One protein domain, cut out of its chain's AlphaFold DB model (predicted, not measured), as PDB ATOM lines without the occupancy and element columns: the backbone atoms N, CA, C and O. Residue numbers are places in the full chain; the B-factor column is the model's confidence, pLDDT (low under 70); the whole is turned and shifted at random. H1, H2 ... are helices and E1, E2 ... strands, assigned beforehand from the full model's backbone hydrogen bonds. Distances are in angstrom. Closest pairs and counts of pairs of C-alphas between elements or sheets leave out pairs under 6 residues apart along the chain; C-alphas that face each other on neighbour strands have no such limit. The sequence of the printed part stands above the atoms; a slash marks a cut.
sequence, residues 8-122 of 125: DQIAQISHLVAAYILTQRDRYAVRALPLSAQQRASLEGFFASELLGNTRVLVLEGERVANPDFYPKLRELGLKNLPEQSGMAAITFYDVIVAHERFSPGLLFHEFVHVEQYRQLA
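AT A GLANCE: This is residues 8 to 122 of the 125 residues of an uncharacterized protein of Acidobacteria bacterium (UniProt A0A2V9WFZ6). A small sheet of three short strands forms the middle of this domain, with the long helix H1 crossing one face and H5 running along the strands on the other. H2 and H3, two short helices, lie toward the end of the domain beyond E1, while a long loop between E1 and E2 reaches out to H4 at the opposite end, where H1 also begins. The printed part has 115 residues, with five named helices and three named strands in the order H1 H2 H3 E1 H4 E2 E3 H5; the sheet is mixed, its order is E1, E3, E2, and the class is mostly helix. The whole is compact, with a radius of gyration of the C-alphas of 14.9 A and spans of 46 by 33 by 24 A.

IN THESE COORDINATES: H1, residues 8 to 29, begins with C-alpha 8 at (29.576, 5.427, 14.467) and is 31.2 A long. H2 is residues 37 to 43, H3 residues 49 to 54. E1, residues 56 to 59, begins at C-alpha 56 at (-2.200, 14.939, 19.442) and is 10.5 A long. H4 is residues 71 to 76. E2, residues 90 to 93, and E3, residues 96 to 99, are each 10.0 A long. H5, residues 105 to 121, is 24.5 A long and ends with C-alpha 121 at (11.335, 8.821, 7.562).

HOW THE PARTS SIT: E1 and E3 are parallel neighbours at 18 degrees, with N 97 and O 56 at 2.8 A. E2 and E3 form a hairpin, antiparallel at 163 degrees, with N 91 and O 98 at 2.8 A. Residues 33 to 34 pair with residues 56 to 57 of E1, antiparallel. The arrangement has three layers, helices on both faces of a sheet. H1 is on one face at a height over the sheet of 7.5 A, over E3, across the strands at 78 degrees to E3 on the local plane; the closest C-alphas of H1 and E2 are those of Arg 25 and Phe 93, 5.0 A apart. H5 is on the opposite face at a height of 8.8 A, over E3 and E2, along the strands at 21 degrees to E2 on the local plane; its closest C-alphas with E2 are those of Glu 111 and Thr 92, 6.0 A apart. With residues 105 to 109 alone, H5 touches H2, the closest C-alphas being those of Phe 109 and Leu 43, 6.8 A apart; the tilt of 68 degrees is steep, only just short of about perpendicular. H3 is close to H2 but not clearly touching, with the C-alphas of Leu 52 and Arg 40 closest at 6.4 A. H4 is not on the sheet and is only just apart from H1, with their closest C-alphas 8.1 A apart. In H1, H2, H3, H4 and H5 every O i to N i+4 pair is within hydrogen-bond range.

THE WHOLE: The two C-alphas farthest apart are those of Ala 37 and Glu 76, 45.8 A. The printed part has no cut. The links E1 to H4 and H4 to E2 are long, and residues 77 to 89 hold no named element. The mean pLDDT of the printed part is 95.3, and no printed residue is under 70.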
ATOM      1  N   ASP A   8      29.955   5.884  13.123       93.31
ATOM      2  CA  ASP A   8      29.576   5.427  14.467       93.31
ATOM      3  C   ASP A   8      29.080   6.576  15.351       93.31
ATOM      4  O   ASP A   8      28.099   6.429  16.080       93.31
ATOM      5  N   GLN A   9      29.719   7.749  15.265       91.56
ATOM      6  CA  GLN A   9      29.261   8.947  15.971       91.56
ATOM      7  C   GLN A   9      27.896   9.402  15.452       91.56
ATOM      8  O   GLN A   9      27.028   9.747  16.252       91.56
ATOM      9  N   ILE A  10      27.685   9.375  14.133       91.62
ATOM     10  CA  ILE A  10      26.392   9.701  13.521       91.62
ATOM     11  C   ILE A  10      25.323   8.736  14.037       91.62
ATOM     12  O   ILE A  10      24.314   9.195  14.567       91.62
ATOM     13  N   ALA A  11      25.564   7.425  13.969       92.00
ATOM     14  CA  ALA A  11      24.622   6.416  14.447       92.00
ATOM     15  C   ALA A  11      24.296   6.600  15.938       92.00
ATOM     16  O   ALA A  11      23.127   6.622  16.325       92.00
ATOM     17  N   GLN A  12      25.314   6.810  16.779       91.50
ATOM     18  CA  GLN A  12      25.125   7.040  18.210       91.50
ATOM     19  C   GLN A  12      24.273   8.288  18.487       91.50
ATOM     20  O   GLN A  12      23.364   8.240  19.318       91.50
ATOM     21  N   ILE A  13      24.550   9.403  17.807       91.69
ATOM     22  CA  ILE A  13      23.787  10.647  17.971       91.69
ATOM     23  C   ILE A  13      22.352  10.456  17.476       91.69
ATOM     24  O   ILE A  13      21.420  10.849  18.174       91.69
ATOM     25  N   SER A  14      22.157   9.812  16.324       91.38
ATOM     26  CA  SER A  14      20.829   9.506  15.789       91.38
ATOM     27  C   SER A  14      20.004   8.659  16.758       91.38
ATOM     28  O   SER A  14      18.840   8.983  16.990       91.38
ATOM     29  N   HIS A  15      20.594   7.640  17.392       91.81
ATOM     30  CA  HIS A  15      19.910   6.844  18.416       91.81
ATOM     31  C   HIS A  15      19.552   7.660  19.661       91.81
ATOM     32  O   HIS A  15      18.436   7.541  20.162       91.81
ATOM     33  N   LEU A  16      20.459   8.518  20.144       92.75
ATOM     34  CA  LEU A  16      20.177   9.405  21.280       92.75
ATOM     35  C   LEU A  16      19.010  10.354  20.979       92.75
ATOM     36  O   LEU A  16      18.118  10.522  21.810       92.75
ATOM     37  N   VAL A  17      18.992  10.944  19.782       93.12
ATOM     38  CA  VAL A  17      17.924  11.852  19.347       93.12
ATOM     39  C   VAL A  17      16.601  11.101  19.174       93.12
ATOM     40  O   VAL A  17      15.578  11.575  19.664       93.12
ATOM     41  N   ALA A  18      16.604   9.918  18.554       93.94
ATOM     42  CA  ALA A  18      15.403   9.096  18.402       93.94
ATOM     43  C   ALA A  18      14.811   8.692  19.765       93.94
ATOM     44  O   ALA A  18      13.615   8.872  19.996       93.94
ATOM     45  N   ALA A  19      15.652   8.231  20.697       94.31
ATOM     46  CA  ALA A  19      15.227   7.878  22.050       94.31
ATOM     47  C   ALA A  19      14.641   9.084  22.800       94.31
ATOM     48  O   ALA A  19      13.617   8.961  23.473       94.31
ATOM     49  N   TYR A  20      15.251  10.263  22.647       95.69
ATOM     50  CA  TYR A  20      14.727  11.503  23.212       95.69
ATOM     51  C   TYR A  20      13.342  11.846  22.666       95.69
ATOM     52  O   TYR A  20      12.438  12.124  23.452       95.69
ATOM     53  N   ILE A  21      13.161  11.783  21.344       96.06
ATOM     54  CA  ILE A  21      11.879  12.082  20.698       96.06
ATOM     55  C   ILE A  21      10.785  11.154  21.225       96.06
ATOM     56  O   ILE A  21       9.736  11.639  21.640       96.06
ATOM     57  N   LEU A  22      11.038   9.842  21.271       95.88
ATOM     58  CA  LEU A  22      10.067   8.865  21.772       95.88
ATOM     59  C   LEU A  22       9.760   9.070  23.263       95.88
ATOM     60  O   LEU A  22       8.601   9.039  23.667       95.88
ATOM     61  N   THR A  23      10.778   9.378  24.071       96.62
ATOM     62  CA  THR A  23      10.598   9.661  25.504       96.62
ATOM     63  C   THR A  23       9.731  10.903  25.734       96.62
ATOM     64  O   THR A  23       8.818  10.873  26.560       96.62
ATOM     65  N   GLN A  24       9.981  12.004  25.011       97.69
ATOM     66  CA  GLN A  24       9.145  13.205  25.123       97.69
ATOM     67  C   GLN A  24       7.736  12.956  24.586       97.69
ATOM     68  O   GLN A  24       6.764  13.375  25.215       97.69
ATOM     69  N   ARG A  25       7.615  12.229  23.469       97.38
ATOM     70  CA  ARG A  25       6.328  11.817  22.911       97.38
ATOM     71  C   ARG A  25       5.480  11.126  23.973       97.38
ATOM     72  O   ARG A  25       4.367  11.574  24.229       97.38
ATOM     73  N   ASP A  26       6.007  10.096  24.632       97.81
ATOM     74  CA  ASP A  26       5.255   9.335  25.636       97.81
ATOM     75  C   ASP A  26       4.935  10.172  26.878       97.81
ATOM     76  O   ASP A  26       3.817  10.119  27.394       97.81
ATOM     77  N   ARG A  27       5.878  11.017  27.315       97.62
ATOM     78  CA  ARG A  27       5.675  11.950  28.430       97.62
ATOM     79  C   ARG A  27       4.490  12.888  28.190       97.62
ATOM     80  O   ARG A  27       3.682  13.098  29.095       97.62
ATOM     81  N   TYR A  28       4.403  13.486  27.004       98.31
ATOM     82  CA  TYR A  28       3.382  14.489  26.700       98.31
ATOM     83  C   TYR A  28       2.075  13.881  26.186       98.31
ATOM     84  O   TYR A  28       1.015  14.472  26.409       98.31
ATOM     85  N   ALA A  29       2.110  12.685  25.588       97.94
ATOM     86  CA  ALA A  29       0.930  11.985  25.077       97.94
ATOM     87  C   ALA A  29      -0.180  11.827  26.128       97.94
ATOM     88  O   ALA A  29      -1.356  11.932  25.793       97.94
ATOM     89  N   VAL A  30       0.180  11.640  27.404       97.50
ATOM     90  CA  VAL A  30      -0.775  11.471  28.517       97.50
ATOM     91  C   VAL A  30      -1.679  12.696  28.709       97.50
ATOM     92  O   VAL A  30      -2.815  12.566  29.158       97.50
ATOM     93  N   ARG A  31      -1.186  13.892  28.367       97.81
ATOM     94  CA  ARG A  31      -1.905  15.170  28.506       97.81
ATOM     95  C   ARG A  31      -2.406  15.723  27.172       97.81
ATOM     96  O   ARG A  31      -3.242  16.621  27.169       97.81
ATOM     97  N   ALA A  32      -1.868  15.237  26.056       98.31
ATOM     98  CA  ALA A  32      -2.154  15.767  24.734       98.31
ATOM     99  C   ALA A  32      -3.546  15.340  24.238       98.31
ATOM    100  O   ALA A  32      -3.971  14.186  24.357       98.31
ATOM    101  N   LEU A  33      -4.262  16.286  23.643       98.50
ATOM    102  CA  LEU A  33      -5.627  16.099  23.162       98.50
ATOM    103  C   LEU A  33      -5.636  15.881  21.644       98.50
ATOM    104  O   LEU A  33      -4.716  16.325  20.960       98.50
ATOM    105  N   PRO A  34      -6.650  15.199  21.083       98.50
ATOM    106  CA  PRO A  34      -6.869  15.213  19.640       98.50
ATOM    107  C   PRO A  34      -7.034  16.645  19.121       98.50
ATOM    108  O   PRO A  34      -7.408  17.545  19.878       98.50
ATOM    109  N   LEU A  35      -6.820  16.844  17.820       98.44
ATOM    110  CA  LEU A  35      -7.160  18.111  17.175       98.44
ATOM    111  C   LEU A  35      -8.622  18.487  17.428       98.44
ATOM    112  O   LEU A  35      -9.524  17.650  17.329       98.44
ATOM    113  N   SER A  36      -8.865  19.773  17.681       97.88
ATOM    114  CA  SER A  36     -10.227  20.299  17.643       97.88
ATOM    115  C   SER A  36     -10.788  20.229  16.218       97.88
ATOM    116  O   SER A  36     -10.041  20.196  15.238       97.88
ATOM    117  N   ALA A  37     -12.116  20.271  16.081       97.50
ATOM    118  CA  ALA A  37     -12.761  20.281  14.766       97.50
ATOM    119  C   ALA A  37     -12.270  21.444  13.881       97.50
ATOM    120  O   ALA A  37     -12.042  21.262  12.690       97.50
ATOM    121  N   GLN A  38     -12.043  22.621  14.475       97.38
ATOM    122  CA  GLN A  38     -11.536  23.795  13.761       97.38
ATOM    123  C   GLN A  38     -10.091  23.600  13.284       97.38
ATOM    124  O   GLN A  38      -9.773  23.906  12.137       97.38
ATOM    125  N   GLN A  39      -9.221  23.083  14.156       98.06
ATOM    126  CA  GLN A  39      -7.830  22.791  13.806       98.06
ATOM    127  C   GLN A  39      -7.763  21.754  12.687       98.06
ATOM    128  O   GLN A  39      -7.067  21.960  11.698       98.06
ATOM    129  N   ARG A  40      -8.547  20.679  12.805       98.00
ATOM    130  CA  ARG A  40      -8.644  19.645  11.777       98.00
ATOM    131  C   ARG A  40      -9.083  20.231  10.435       98.00
ATOM    132  O   ARG A  40      -8.372  20.049   9.456       98.00
ATOM    133  N   ALA A  41     -10.175  20.994  10.411       97.00
ATOM    134  CA  ALA A  41     -10.680  21.617   9.189       97.00
ATOM    135  C   ALA A  41      -9.648  22.546   8.520       97.00
ATOM    136  O   ALA A  41      -9.577  22.598   7.298       97.00
ATOM    137  N   SER A  42      -8.804  23.244   9.295       97.06
ATOM    138  CA  SER A  42      -7.742  24.100   8.733       97.06
ATOM    139  C   SER A  42      -6.585  23.345   8.063       97.06
ATOM    140  O   SER A  42      -5.814  23.952   7.324       97.06
ATOM    141  N   LEU A  43      -6.455  22.043   8.323       98.19
ATOM    142  CA  LEU A  43      -5.388  21.182   7.804       98.19
ATOM    143  C   LEU A  43      -5.895  20.175   6.759       98.19
ATOM    144  O   LEU A  43      -5.095  19.525   6.077       98.19
ATOM    145  N   GLU A  44      -7.214  20.021   6.640       96.06
ATOM    146  CA  GLU A  44      -7.838  19.153   5.647       96.06
ATOM    147  C   GLU A  44      -7.448  19.579   4.226       96.06
ATOM    148  O   GLU A  44      -7.360  20.759   3.898       96.06
ATOM    149  N   GLY A  45      -7.163  18.589   3.377       96.25
ATOM    150  CA  GLY A  45      -6.670  18.798   2.013       96.25
ATOM    151  C   GLY A  45      -5.148  18.938   1.891       96.25
ATOM    152  O   GLY A  45      -4.626  18.716   0.802       96.25
ATOM    153  N   PHE A  46      -4.429  19.222   2.984       97.94
ATOM    154  CA  PHE A  46      -2.960  19.297   2.982       97.94
ATOM    155  C   PHE A  46      -2.285  18.023   3.498       97.94
ATOM    156  O   PHE A  46      -1.231  17.639   2.996       97.94
ATOM    157  N   PHE A  47      -2.893  17.359   4.484       98.00
ATOM    158  CA  PHE A  47      -2.336  16.172   5.137       98.00
ATOM    159  C   PHE A  47      -3.314  14.995   5.077       98.00
ATOM    160  O   PHE A  47      -4.532  15.181   5.011       98.00
ATOM    161  N   ALA A  48      -2.789  13.765   5.113       96.62
ATOM    162  CA  ALA A  48      -3.632  12.574   5.056       96.62
ATOM    163  C   ALA A  48      -4.522  12.457   6.303       96.62
ATOM    164  O   ALA A  48      -4.106  12.762   7.423       96.62
ATOM    165  N   SER A  49      -5.747  11.958   6.117       96.31
ATOM    166  CA  SER A  49      -6.748  11.858   7.187       96.31
ATOM    167  C   SER A  49      -6.292  11.016   8.381       96.31
ATOM    168  O   SER A  49      -6.750  11.263   9.496       96.31
ATOM    169  N   GLU A  50      -5.393  10.054   8.154       95.44
ATOM    170  CA  GLU A  50      -4.766   9.250   9.204       95.44
ATOM    171  C   GLU A  50      -3.889  10.106  10.129       95.44
ATOM    172  O   GLU A  50      -4.053  10.025  11.345       95.44
ATOM    173  N   LEU A  51      -3.033  10.989   9.589       96.06
ATOM    174  CA  LEU A  51      -2.247  11.907  10.427       96.06
ATOM    175  C   LEU A  51      -3.173  12.813  11.231       96.06
ATOM    176  O   LEU A  51      -3.044  12.911  12.445       96.06
ATOM    177  N   LEU A  52      -4.171  13.410  10.572       98.12
ATOM    178  CA  LEU A  52      -5.149  14.275  11.238       98.12
ATOM    179  C   LEU A  52      -5.933  13.551  12.347       98.12
ATOM    180  O   LEU A  52      -6.448  14.199  13.256       98.12
ATOM    181  N   GLY A  53      -6.103  12.228  12.243       97.25
ATOM    182  CA  GLY A  53      -6.783  11.399  13.241       97.25
ATOM    183  C   GLY A  53      -5.889  10.956  14.399       97.25
ATOM    184  O   GLY A  53      -6.379  10.814  15.519       97.25
ATOM    185  N   ASN A  54      -4.596  10.761  14.142       96.56
ATOM    186  CA  ASN A  54      -3.658  10.206  15.116       96.56
ATOM    187  C   ASN A  54      -2.901  11.286  15.899       96.56
ATOM    188  O   ASN A  54      -2.590  11.073  17.070       96.56
ATOM    189  N   THR A  55      -2.640  12.445  15.288       98.25
ATOM    190  CA  THR A  55      -1.861  13.511  15.918       98.25
ATOM    191  C   THR A  55      -2.561  14.093  17.141       98.25
ATOM    192  O   THR A  55      -3.758  14.400  17.130       98.25
ATOM    193  N   ARG A  56      -1.779  14.293  18.201       98.69
ATOM    194  CA  ARG A  56      -2.200  14.939  19.442       98.69
ATOM    195  C   ARG A  56      -1.489  16.273  19.612       98.69
ATOM    196  O   ARG A  56      -0.330  16.417  19.239       98.69
ATOM    197  N   VAL A  57      -2.177  17.236  20.207       98.69
ATOM    198  CA  VAL A  57      -1.661  18.575  20.487       98.69
ATOM    199  C   VAL A  57      -1.750  18.881  21.977       98.69
ATOM    200  O   VAL A  57      -2.711  18.510  22.654       98.69
ATOM    201  N   LEU A  58      -0.745  19.575  22.494       98.62
ATOM    202  CA  LEU A  58      -0.695  20.062  23.867       98.62
ATOM    203  C   LEU A  58      -0.156  21.489  23.871       98.62
ATOM    204  O   LEU A  58       0.891  21.750  23.289       98.62
ATOM    205  N   VAL A  59      -0.844  22.395  24.559       98.25
ATOM    206  CA  VAL A  59      -0.308  23.720  24.894       98.25
ATOM    207  C   VAL A  59       0.146  23.672  26.349       98.25
ATOM    208  O   VAL A  59      -0.641  23.330  27.230       98.25
ATOM    209  N   LEU A  60       1.419  23.960  26.596       97.38
ATOM    210  CA  LEU A  60       1.980  24.053  27.937       97.38
ATOM    211  C   LEU A  60       1.690  25.439  28.520       97.38
ATOM    212  O   LEU A  60       1.993  26.458  27.904       97.38
ATOM    213  N   GLU A  61       1.123  25.472  29.724       92.94
ATOM    214  CA  GLU A  61       0.845  26.704  30.461       92.94
ATOM    215  C   GLU A  61       1.803  26.810  31.651       92.94
ATOM    216  O   GLU A  61       1.839  25.931  32.509       92.94
ATOM    217  N   GLY A  62       2.605  27.877  31.699       90.31
ATOM    218  CA  GLY A  62       3.542  28.124  32.804       90.31
ATOM    219  C   GLY A  62       4.770  27.204  32.846       90.31
ATOM    220  O   GLY A  62       5.601  27.347  33.739       90.31
ATOM    221  N   GLU A  63       4.926  26.302  31.878       94.19
ATOM    222  CA  GLU A  63       6.096  25.437  31.726       94.19
ATOM    223  C   GLU A  63       6.567  25.405  30.266       94.19
ATOM    224  O   GLU A  63       5.827  25.753  29.345       94.19
ATOM    225  N   ARG A  64       7.815  24.984  30.055       96.25
ATOM    226  CA  ARG A  64       8.411  24.830  28.726       96.25
ATOM    227  C   ARG A  64       9.160  23.512  28.629       96.25
ATOM    228  O   ARG A  64       9.639  22.976  29.626       96.25
ATOM    229  N   VAL A  65       9.277  23.008  27.407       96.88
ATOM    230  CA  VAL A  65      10.146  21.867  27.107       96.88
ATOM    231  C   VAL A  65      11.591  22.303  27.347       96.88
ATOM    232  O   VAL A  65      12.041  23.300  26.784       96.88
ATOM    233  N   ALA A  66      12.303  21.579  28.207       95.06
ATOM    234  CA  ALA A  66      13.706  21.851  28.486       95.06
ATOM    235  C   ALA A  66      14.599  21.417  27.315       95.06
ATOM    236  O   ALA A  66      14.264  20.506  26.560       95.06
ATOM    237  N   ASN A  67      15.772  22.038  27.199       95.62
ATOM    238  CA  ASN A  67      16.798  21.548  26.284       95.62
ATOM    239  C   ASN A  67      17.232  20.119  26.678       95.62
ATOM    240  O   ASN A  67      17.379  19.853  27.869       95.62
ATOM    241  N   PRO A  68      17.480  19.219  25.711       94.88
ATOM    242  CA  PRO A  68      17.894  17.851  25.994       94.88
ATOM    243  C   PRO A  68      19.184  17.743  26.818       94.88
ATOM    244  O   PRO A  68      20.207  18.348  26.488       94.88
ATOM    245  N   ASP A  69      19.174  16.865  27.821       93.75
ATOM    246  CA  ASP A  69      20.286  16.681  28.768       93.75
ATOM    247  C   ASP A  69      21.576  16.152  28.118       93.75
ATOM    248  O   ASP A  69      22.662  16.288  28.678       93.75
ATOM    249  N   PHE A  70      21.493  15.579  26.912       93.31
ATOM    250  CA  PHE A  70      22.661  15.121  26.151       93.31
ATOM    251  C   PHE A  70      23.345  16.233  25.336       93.31
ATOM    252  O   PHE A  70      24.391  15.992  24.732       93.31
ATOM    253  N   TYR A  71      22.811  17.461  25.314       94.56
ATOM    254  CA  TYR A  71      23.425  18.590  24.604       94.56
ATOM    255  C   TYR A  71      24.870  18.904  25.023       94.56
ATOM    256  O   TYR A  71      25.675  19.150  24.125       94.56
ATOM    257  N   PRO A  72      25.257  18.894  26.318       93.62
ATOM    258  CA  PRO A  72      26.654  19.083  26.715       93.62
ATOM    259  C   PRO A  72      27.606  18.112  26.002       93.62
ATOM    260  O   PRO A  72      28.594  18.552  25.421       93.62
ATOM    261  N   LYS A  73      27.235  16.830  25.912       91.62
ATOM    262  CA  LYS A  73      28.013  15.808  25.198       91.62
ATOM    263  C   LYS A  73      28.132  16.102  23.699       91.62
ATOM    264  O   LYS A  73      29.189  15.908  23.107       91.62
ATOM    265  N   LEU A  74      27.073  16.601  23.059       91.88
ATOM    266  CA  LEU A  74      27.143  16.991  21.645       91.88
ATOM    267  C   LEU A  74      28.072  18.194  21.423       91.88
ATOM    268  O   LEU A  74      28.770  18.253  20.410       91.88
ATOM    269  N   ARG A  75      28.126  19.131  22.375       91.88
ATOM    270  CA  ARG A  75      29.064  20.262  22.311       91.88
ATOM    271  C   ARG A  75      30.516  19.807  22.429       91.88
ATOM    272  O   ARG A  75      31.358  20.337  21.709       91.88
ATOM    273  N   GLU A  76      30.804  18.809  23.265       90.50
ATOM    274  CA  GLU A  76      32.138  18.188  23.362       90.50
ATOM    275  C   GLU A  76      32.572  17.537  22.037       90.50
ATOM    276  O   GLU A  76      33.744  17.602  21.673       90.50
ATOM    277  N   LEU A  77      31.621  17.001  21.261       87.75
ATOM    278  CA  LEU A  77      31.849  16.497  19.899       87.75
ATOM    279  C   LEU A  77      31.985  17.611  18.841       87.75
ATOM    280  O   LEU A  77      32.132  17.328  17.653       87.75
ATOM    281  N   GLY A  78      31.936  18.880  19.248       88.00
ATOM    282  CA  GLY A  78      32.105  20.033  18.367       88.00
ATOM    283  C   GLY A  78      30.824  20.522  17.685       88.00
ATOM    284  O   GLY A  78      30.913  21.418  16.839       88.00
ATOM    285  N   LEU A  79      29.637  20.005  18.044       88.50
ATOM    286  CA  LEU A  79      28.366  20.536  17.542       88.50
ATOM    287  C   LEU A  79      28.043  21.869  18.230       88.50
ATOM    288  O   LEU A  79      27.813  21.927  19.436       88.50
ATOM    289  N   LYS A  80      28.009  22.954  17.447       86.31
ATOM    290  CA  LYS A  80      27.829  24.325  17.965       86.31
ATOM    291  C   LYS A  80      26.402  24.862  17.837       86.31
ATOM    292  O   LYS A  80      25.981  25.649  18.674       86.31
ATOM    293  N   ASN A  81      25.655  24.409  16.831       87.19
ATOM    294  CA  ASN A  81      24.340  24.953  16.476       87.19
ATOM    295  C   ASN A  81      23.211  24.021  16.935       87.19
ATOM    296  O   ASN A  81      22.405  23.564  16.127       87.19
ATOM    297  N   LEU A  82      23.204  23.675  18.224       91.81
ATOM    298  CA  LEU A  82      22.136  22.854  18.791       91.81
ATOM    299  C   LEU A  82      20.851  23.690  18.912       91.81
ATOM    300  O   LEU A  82      20.941  24.837  19.359       91.81
ATOM    301  N   PRO A  83      19.676  23.148  18.548       91.31
ATOM    302  CA  PRO A  83      18.421  23.883  18.647       91.31
ATOM    303  C   PRO A  83      18.110  24.263  20.092       91.31
ATOM    304  O   PRO A  83      18.159  23.405  20.971       91.31
ATOM    305  N   GLU A  84      17.753  25.517  20.337       93.62
ATOM    306  CA  GLU A  84      17.286  25.973  21.644       93.62
ATOM    307  C   GLU A  84      15.779  25.668  21.727       93.62
ATOM    308  O   GLU A  84      14.975  26.320  21.074       93.62
ATOM    309  N   GLN A  85      15.412  24.584  22.418       93.12
ATOM    310  CA  GLN A  85      14.037  24.071  22.466       93.12
ATOM    311  C   GLN A  85      13.143  24.899  23.392       93.12
ATOM    312  O   GLN A  85      11.966  25.092  23.098       93.12
ATOM    313  N   SER A  86      13.688  25.421  24.492       91.44
ATOM    314  CA  SER A  86      12.918  26.207  25.464       91.44
ATOM    315  C   SER A  86      12.425  27.559  24.935       91.44
ATOM    316  O   SER A  86      11.563  28.172  25.551       91.44
ATOM    317  N   GLY A  87      12.918  28.029  23.802       92.94
ATOM    318  CA  GLY A  87      12.519  29.264  23.134       92.94
ATOM    319  C   GLY A  87      11.741  29.026  21.846       92.94
ATOM    320  O   GLY A  87      11.326  29.997  21.214       92.94
ATOM    321  N   MET A  88      11.506  27.770  21.455       95.56
ATOM    322  CA  MET A  88      10.639  27.449  20.320       95.56
ATOM    323  C   MET A  88       9.170  27.740  20.646       95.56
ATOM    324  O   MET A  88       8.736  27.656  21.795       95.56
ATOM    325  N   ALA A  89       8.389  28.073  19.617       96.81
ATOM    326  CA  ALA A  89       6.941  28.234  19.746       96.81
ATOM    327  C   ALA A  89       6.244  26.878  19.941       96.81
ATOM    328  O   ALA A  89       5.343  26.754  20.773       96.81
ATOM    329  N   ALA A  90       6.688  25.855  19.207       97.94
ATOM    330  CA  ALA A  90       6.248  24.478  19.353       97.94
ATOM    331  C   ALA A  90       7.344  23.490  18.935       97.94
ATOM    332  O   ALA A  90       8.360  23.872  18.355       97.94
ATOM    333  N   ILE A  91       7.161  22.230  19.330       98.25
ATOM    334  CA  ILE A  91       8.054  21.115  19.032       98.25
ATOM    335  C   ILE A  91       7.200  19.887  18.730       98.25
ATOM    336  O   ILE A  91       6.332  19.509  19.524       98.25
ATOM    337  N   THR A  92       7.493  19.225  17.616       98.00
ATOM    338  CA  THR A  92       6.855  17.962  17.245       98.00
ATOM    339  C   THR A  92       7.689  16.758  17.686       98.00
ATOM    340  O   THR A  92       8.826  16.554  17.250       98.00
ATOM    341  N   PHE A  93       7.080  15.912  18.512       97.44
ATOM    342  CA  PHE A  93       7.586  14.617  18.948       97.44
ATOM    343  C   PHE A  93       6.757  13.496  18.319       97.44
ATOM    344  O   PHE A  93       5.781  13.023  18.901       97.44
ATOM    345  N   TYR A  94       7.159  13.061  17.122       96.38
ATOM    346  CA  TYR A  94       6.467  12.027  16.350       96.38
ATOM    347  C   TYR A  94       5.012  12.419  16.023       96.38
ATOM    348  O   TYR A  94       4.793  13.279  15.173       96.38
ATOM    349  N   ASP A  95       4.023  11.834  16.699       97.00
ATOM    350  CA  ASP A  95       2.590  12.125  16.568       97.00
ATOM    351  C   ASP A  95       2.065  13.105  17.637       97.00
ATOM    352  O   ASP A  95       0.864  13.363  17.695       97.00
ATOM    353  N   VAL A  96       2.935  13.666  18.482       98.62
ATOM    354  CA  VAL A  96       2.562  14.603  19.553       98.62
ATOM    355  C   VAL A  96       3.229  15.955  19.326       98.62
ATOM    356  O   VAL A  96       4.450  16.061  19.336       98.62
ATOM    357  N   ILE A  97       2.430  17.007  19.176       98.62
ATOM    358  CA  ILE A  97       2.902  18.387  19.030       98.62
ATOM    359  C   ILE A  97       2.729  19.116  20.363       98.62
ATOM    360  O   ILE A  97       1.632  19.152  20.927       98.62
ATOM    361  N   VAL A  98       3.801  19.731  20.853       98.62
ATOM    362  CA  VAL A  98       3.823  20.468  22.119       98.62
ATOM    363  C   VAL A  98       4.146  21.929  21.847       98.62
ATOM    364  O   VAL A  98       5.234  22.235  21.374       98.62
ATOM    365  N   ALA A  99       3.228  22.836  22.167       98.25
ATOM    366  CA  ALA A  99       3.404  24.274  22.001       98.25
ATOM    367  C   ALA A  99       3.597  24.988  23.342       98.25
ATOM    368  O   ALA A  99       3.017  24.599  24.356       98.25
ATOM    369  N   HIS A 100       4.407  26.048  23.351       97.12
ATOM    370  CA  HIS A 100       4.560  26.965  24.494       97.12
ATOM    371  C   HIS A 100       3.651  28.195  24.370       97.12
ATOM    372  O   HIS A 100       3.606  29.035  25.267       97.12
ATOM    373  N   GLU A 101       2.929  28.308  23.259       94.25
ATOM    374  CA  GLU A 101       1.919  29.327  22.998       94.25
ATOM    375  C   GLU A 101       0.690  28.712  22.318       94.25
ATOM    376  O   GLU A 101       0.680  27.544  21.924       94.25
ATOM    377  N   ARG A 102      -0.389  29.490  22.188       95.12
ATOM    378  CA  ARG A 102      -1.581  29.025  21.471       95.12
ATOM    379  C   ARG A 102      -1.260  28.821  19.992       95.12
ATOM    380  O   ARG A 102      -0.658  29.685  19.362       95.12
ATOM    381  N   PHE A 103      -1.757  27.727  19.422       96.88
ATOM    382  CA  PHE A 103      -1.602  27.453  17.997       96.88
ATOM    383  C   PHE A 103      -2.265  28.531  17.137       96.88
ATOM    384  O   PHE A 103      -3.489  28.675  17.129       96.88
ATOM    385  N   SER A 104      -1.450  29.233  16.355       96.81
ATOM    386  CA  SER A 104      -1.918  29.906  15.146       96.81
ATOM    387  C   SER A 104      -2.069  28.884  14.006       96.81
ATOM    388  O   SER A 104      -1.421  27.832  14.047       96.81
ATOM    389  N   PRO A 105      -2.868  29.168  12.958       96.38
ATOM    390  CA  PRO A 105      -2.970  28.277  11.799       96.38
ATOM    391  C   PRO A 105      -1.615  27.993  11.135       96.38
ATOM    392  O   PRO A 105      -1.334  26.854  10.775       96.38
ATOM    393  N   GLY A 106      -0.752  29.011  11.025       97.94
ATOM    394  CA  GLY A 106       0.581  28.865  10.432       97.94
ATOM    395  C   GLY A 106       1.517  27.997  11.273       97.94
ATOM    396  O   GLY A 106       2.186  27.125  10.726       97.94
ATOM    397  N   LEU A 107       1.520  28.186  12.599       98.06
ATOM    398  CA  LEU A 107       2.307  27.349  13.508       98.06
ATOM    399  C   LEU A 107       1.825  25.897  13.464       98.06
ATOM    400  O   LEU A 107       2.625  24.987  13.303       98.06
ATOM    401  N   LEU A 108       0.511  25.676  13.542       98.44
ATOM    402  CA  LEU A 108      -0.044  24.327  13.494       98.44
ATOM    403  C   LEU A 108       0.282  23.616  12.173       98.44
ATOM    404  O   LEU A 108       0.648  22.443  12.187       98.44
ATOM    405  N   PHE A 109       0.185  24.322  11.043       98.62
ATOM    406  CA  PHE A 109       0.577  23.778   9.746       98.62
ATOM    407  C   PHE A 109       2.062  23.392   9.720       98.62
ATOM    408  O   PHE A 109       2.399  22.299   9.273       98.62
ATOM    409  N   HIS A 110       2.942  24.266  10.220       98.38
ATOM    410  CA  HIS A 110       4.380  24.005  10.306       98.38
ATOM    411  C   HIS A 110       4.681  22.731  11.107       98.38
ATOM    412  O   HIS A 110       5.404  21.859  10.631       98.38
ATOM    413  N   GLU A 111       4.059  22.569  12.272       98.50
ATOM    414  CA  GLU A 111       4.239  21.364  13.086       98.50
ATOM    415  C   GLU A 111       3.692  20.104  12.392       98.50
ATOM    416  O   GLU A 111       4.294  19.036  12.466       98.50
ATOM    417  N   PHE A 112       2.608  20.208  11.619       98.44
ATOM    418  CA  PHE A 112       2.118  19.078  10.821       98.44
ATOM    419  C   PHE A 112       3.066  18.659   9.692       98.44
ATOM    420  O   PHE A 112       3.121  17.474   9.357       98.44
ATOM    421  N   VAL A 113       3.866  19.583   9.149       98.31
ATOM    422  CA  VAL A 113       4.962  19.214   8.240       98.31
ATOM    423  C   VAL A 113       5.967  18.312   8.962       98.31
ATOM    424  O   VAL A 113       6.417  17.327   8.379       98.31
ATOM    425  N   HIS A 114       6.271  18.575  10.235       97.56
ATOM    426  CA  HIS A 114       7.135  17.699  11.030       97.56
ATOM    427  C   HIS A 114       6.498  16.337  11.323       97.56
ATOM    428  O   HIS A 114       7.183  15.318  11.225       97.56
ATOM    429  N   VAL A 115       5.193  16.275  11.604       97.50
ATOM    430  CA  VAL A 115       4.485  14.987  11.753       97.50
ATOM    431  C   VAL A 115       4.595  14.158  10.465       97.50
ATOM    432  O   VAL A 115       4.908  12.966  10.511       97.50
ATOM    433  N   GLU A 116       4.395  14.781   9.303       96.94
ATOM    434  CA  GLU A 116       4.526  14.101   8.012       96.94
ATOM    435  C   GLU A 116       5.965  13.635   7.748       96.94
ATOM    436  O   GLU A 116       6.169  12.518   7.270       96.94
ATOM    437  N   GLN A 117       6.972  14.424   8.132       95.56
ATOM    438  CA  GLN A 117       8.374  14.001   8.067       95.56
ATOM    439  C   GLN A 117       8.629  12.746   8.909       95.56
ATOM    440  O   GLN A 117       9.265  11.810   8.424       95.56
ATOM    441  N   TYR A 118       8.096  12.675  10.133       95.00
ATOM    442  CA  TYR A 118       8.214  11.472  10.959       95.00
ATOM    443  C   TYR A 118       7.548  10.253  10.321       95.00
ATOM    444  O   TYR A 118       8.120   9.160  10.357       95.00
ATOM    445  N   ARG A 119       6.373  10.430   9.705       93.00
ATOM    446  CA  ARG A 119       5.676   9.346   9.002       93.00
ATOM    447  C   ARG A 119       6.492   8.809   7.825       93.00
ATOM    448  O   ARG A 119       6.510   7.600   7.609       93.00
ATOM    449  N   GLN A 120       7.146   9.684   7.061       93.62
ATOM    450  CA  GLN A 120       7.925   9.284   5.884       93.62
ATOM    451  C   GLN A 120       9.280   8.670   6.235       93.62
ATOM    452  O   GLN A 120       9.710   7.727   5.575       93.62
ATOM    453  N   LEU A 121       9.964   9.215   7.241       89.19
ATOM    454  CA  LEU A 121      11.335   8.821   7.562       89.19
ATOM    455  C   LEU A 121      11.405   7.623   8.512       89.19
ATOM    456  O   LEU A 121      12.414   6.925   8.503       89.19
ATOM    457  N   ALA A 122      10.329   7.376   9.271       76.19
ATOM    458  CA  ALA A 122      10.275   6.459  10.406       76.19
ATOM    459  C   ALA A 122      11.335   6.776  11.481       76.19
ATOM    460  O   ALA A 122      12.458   7.194  11.210       76.19
TER     461      ALA A 122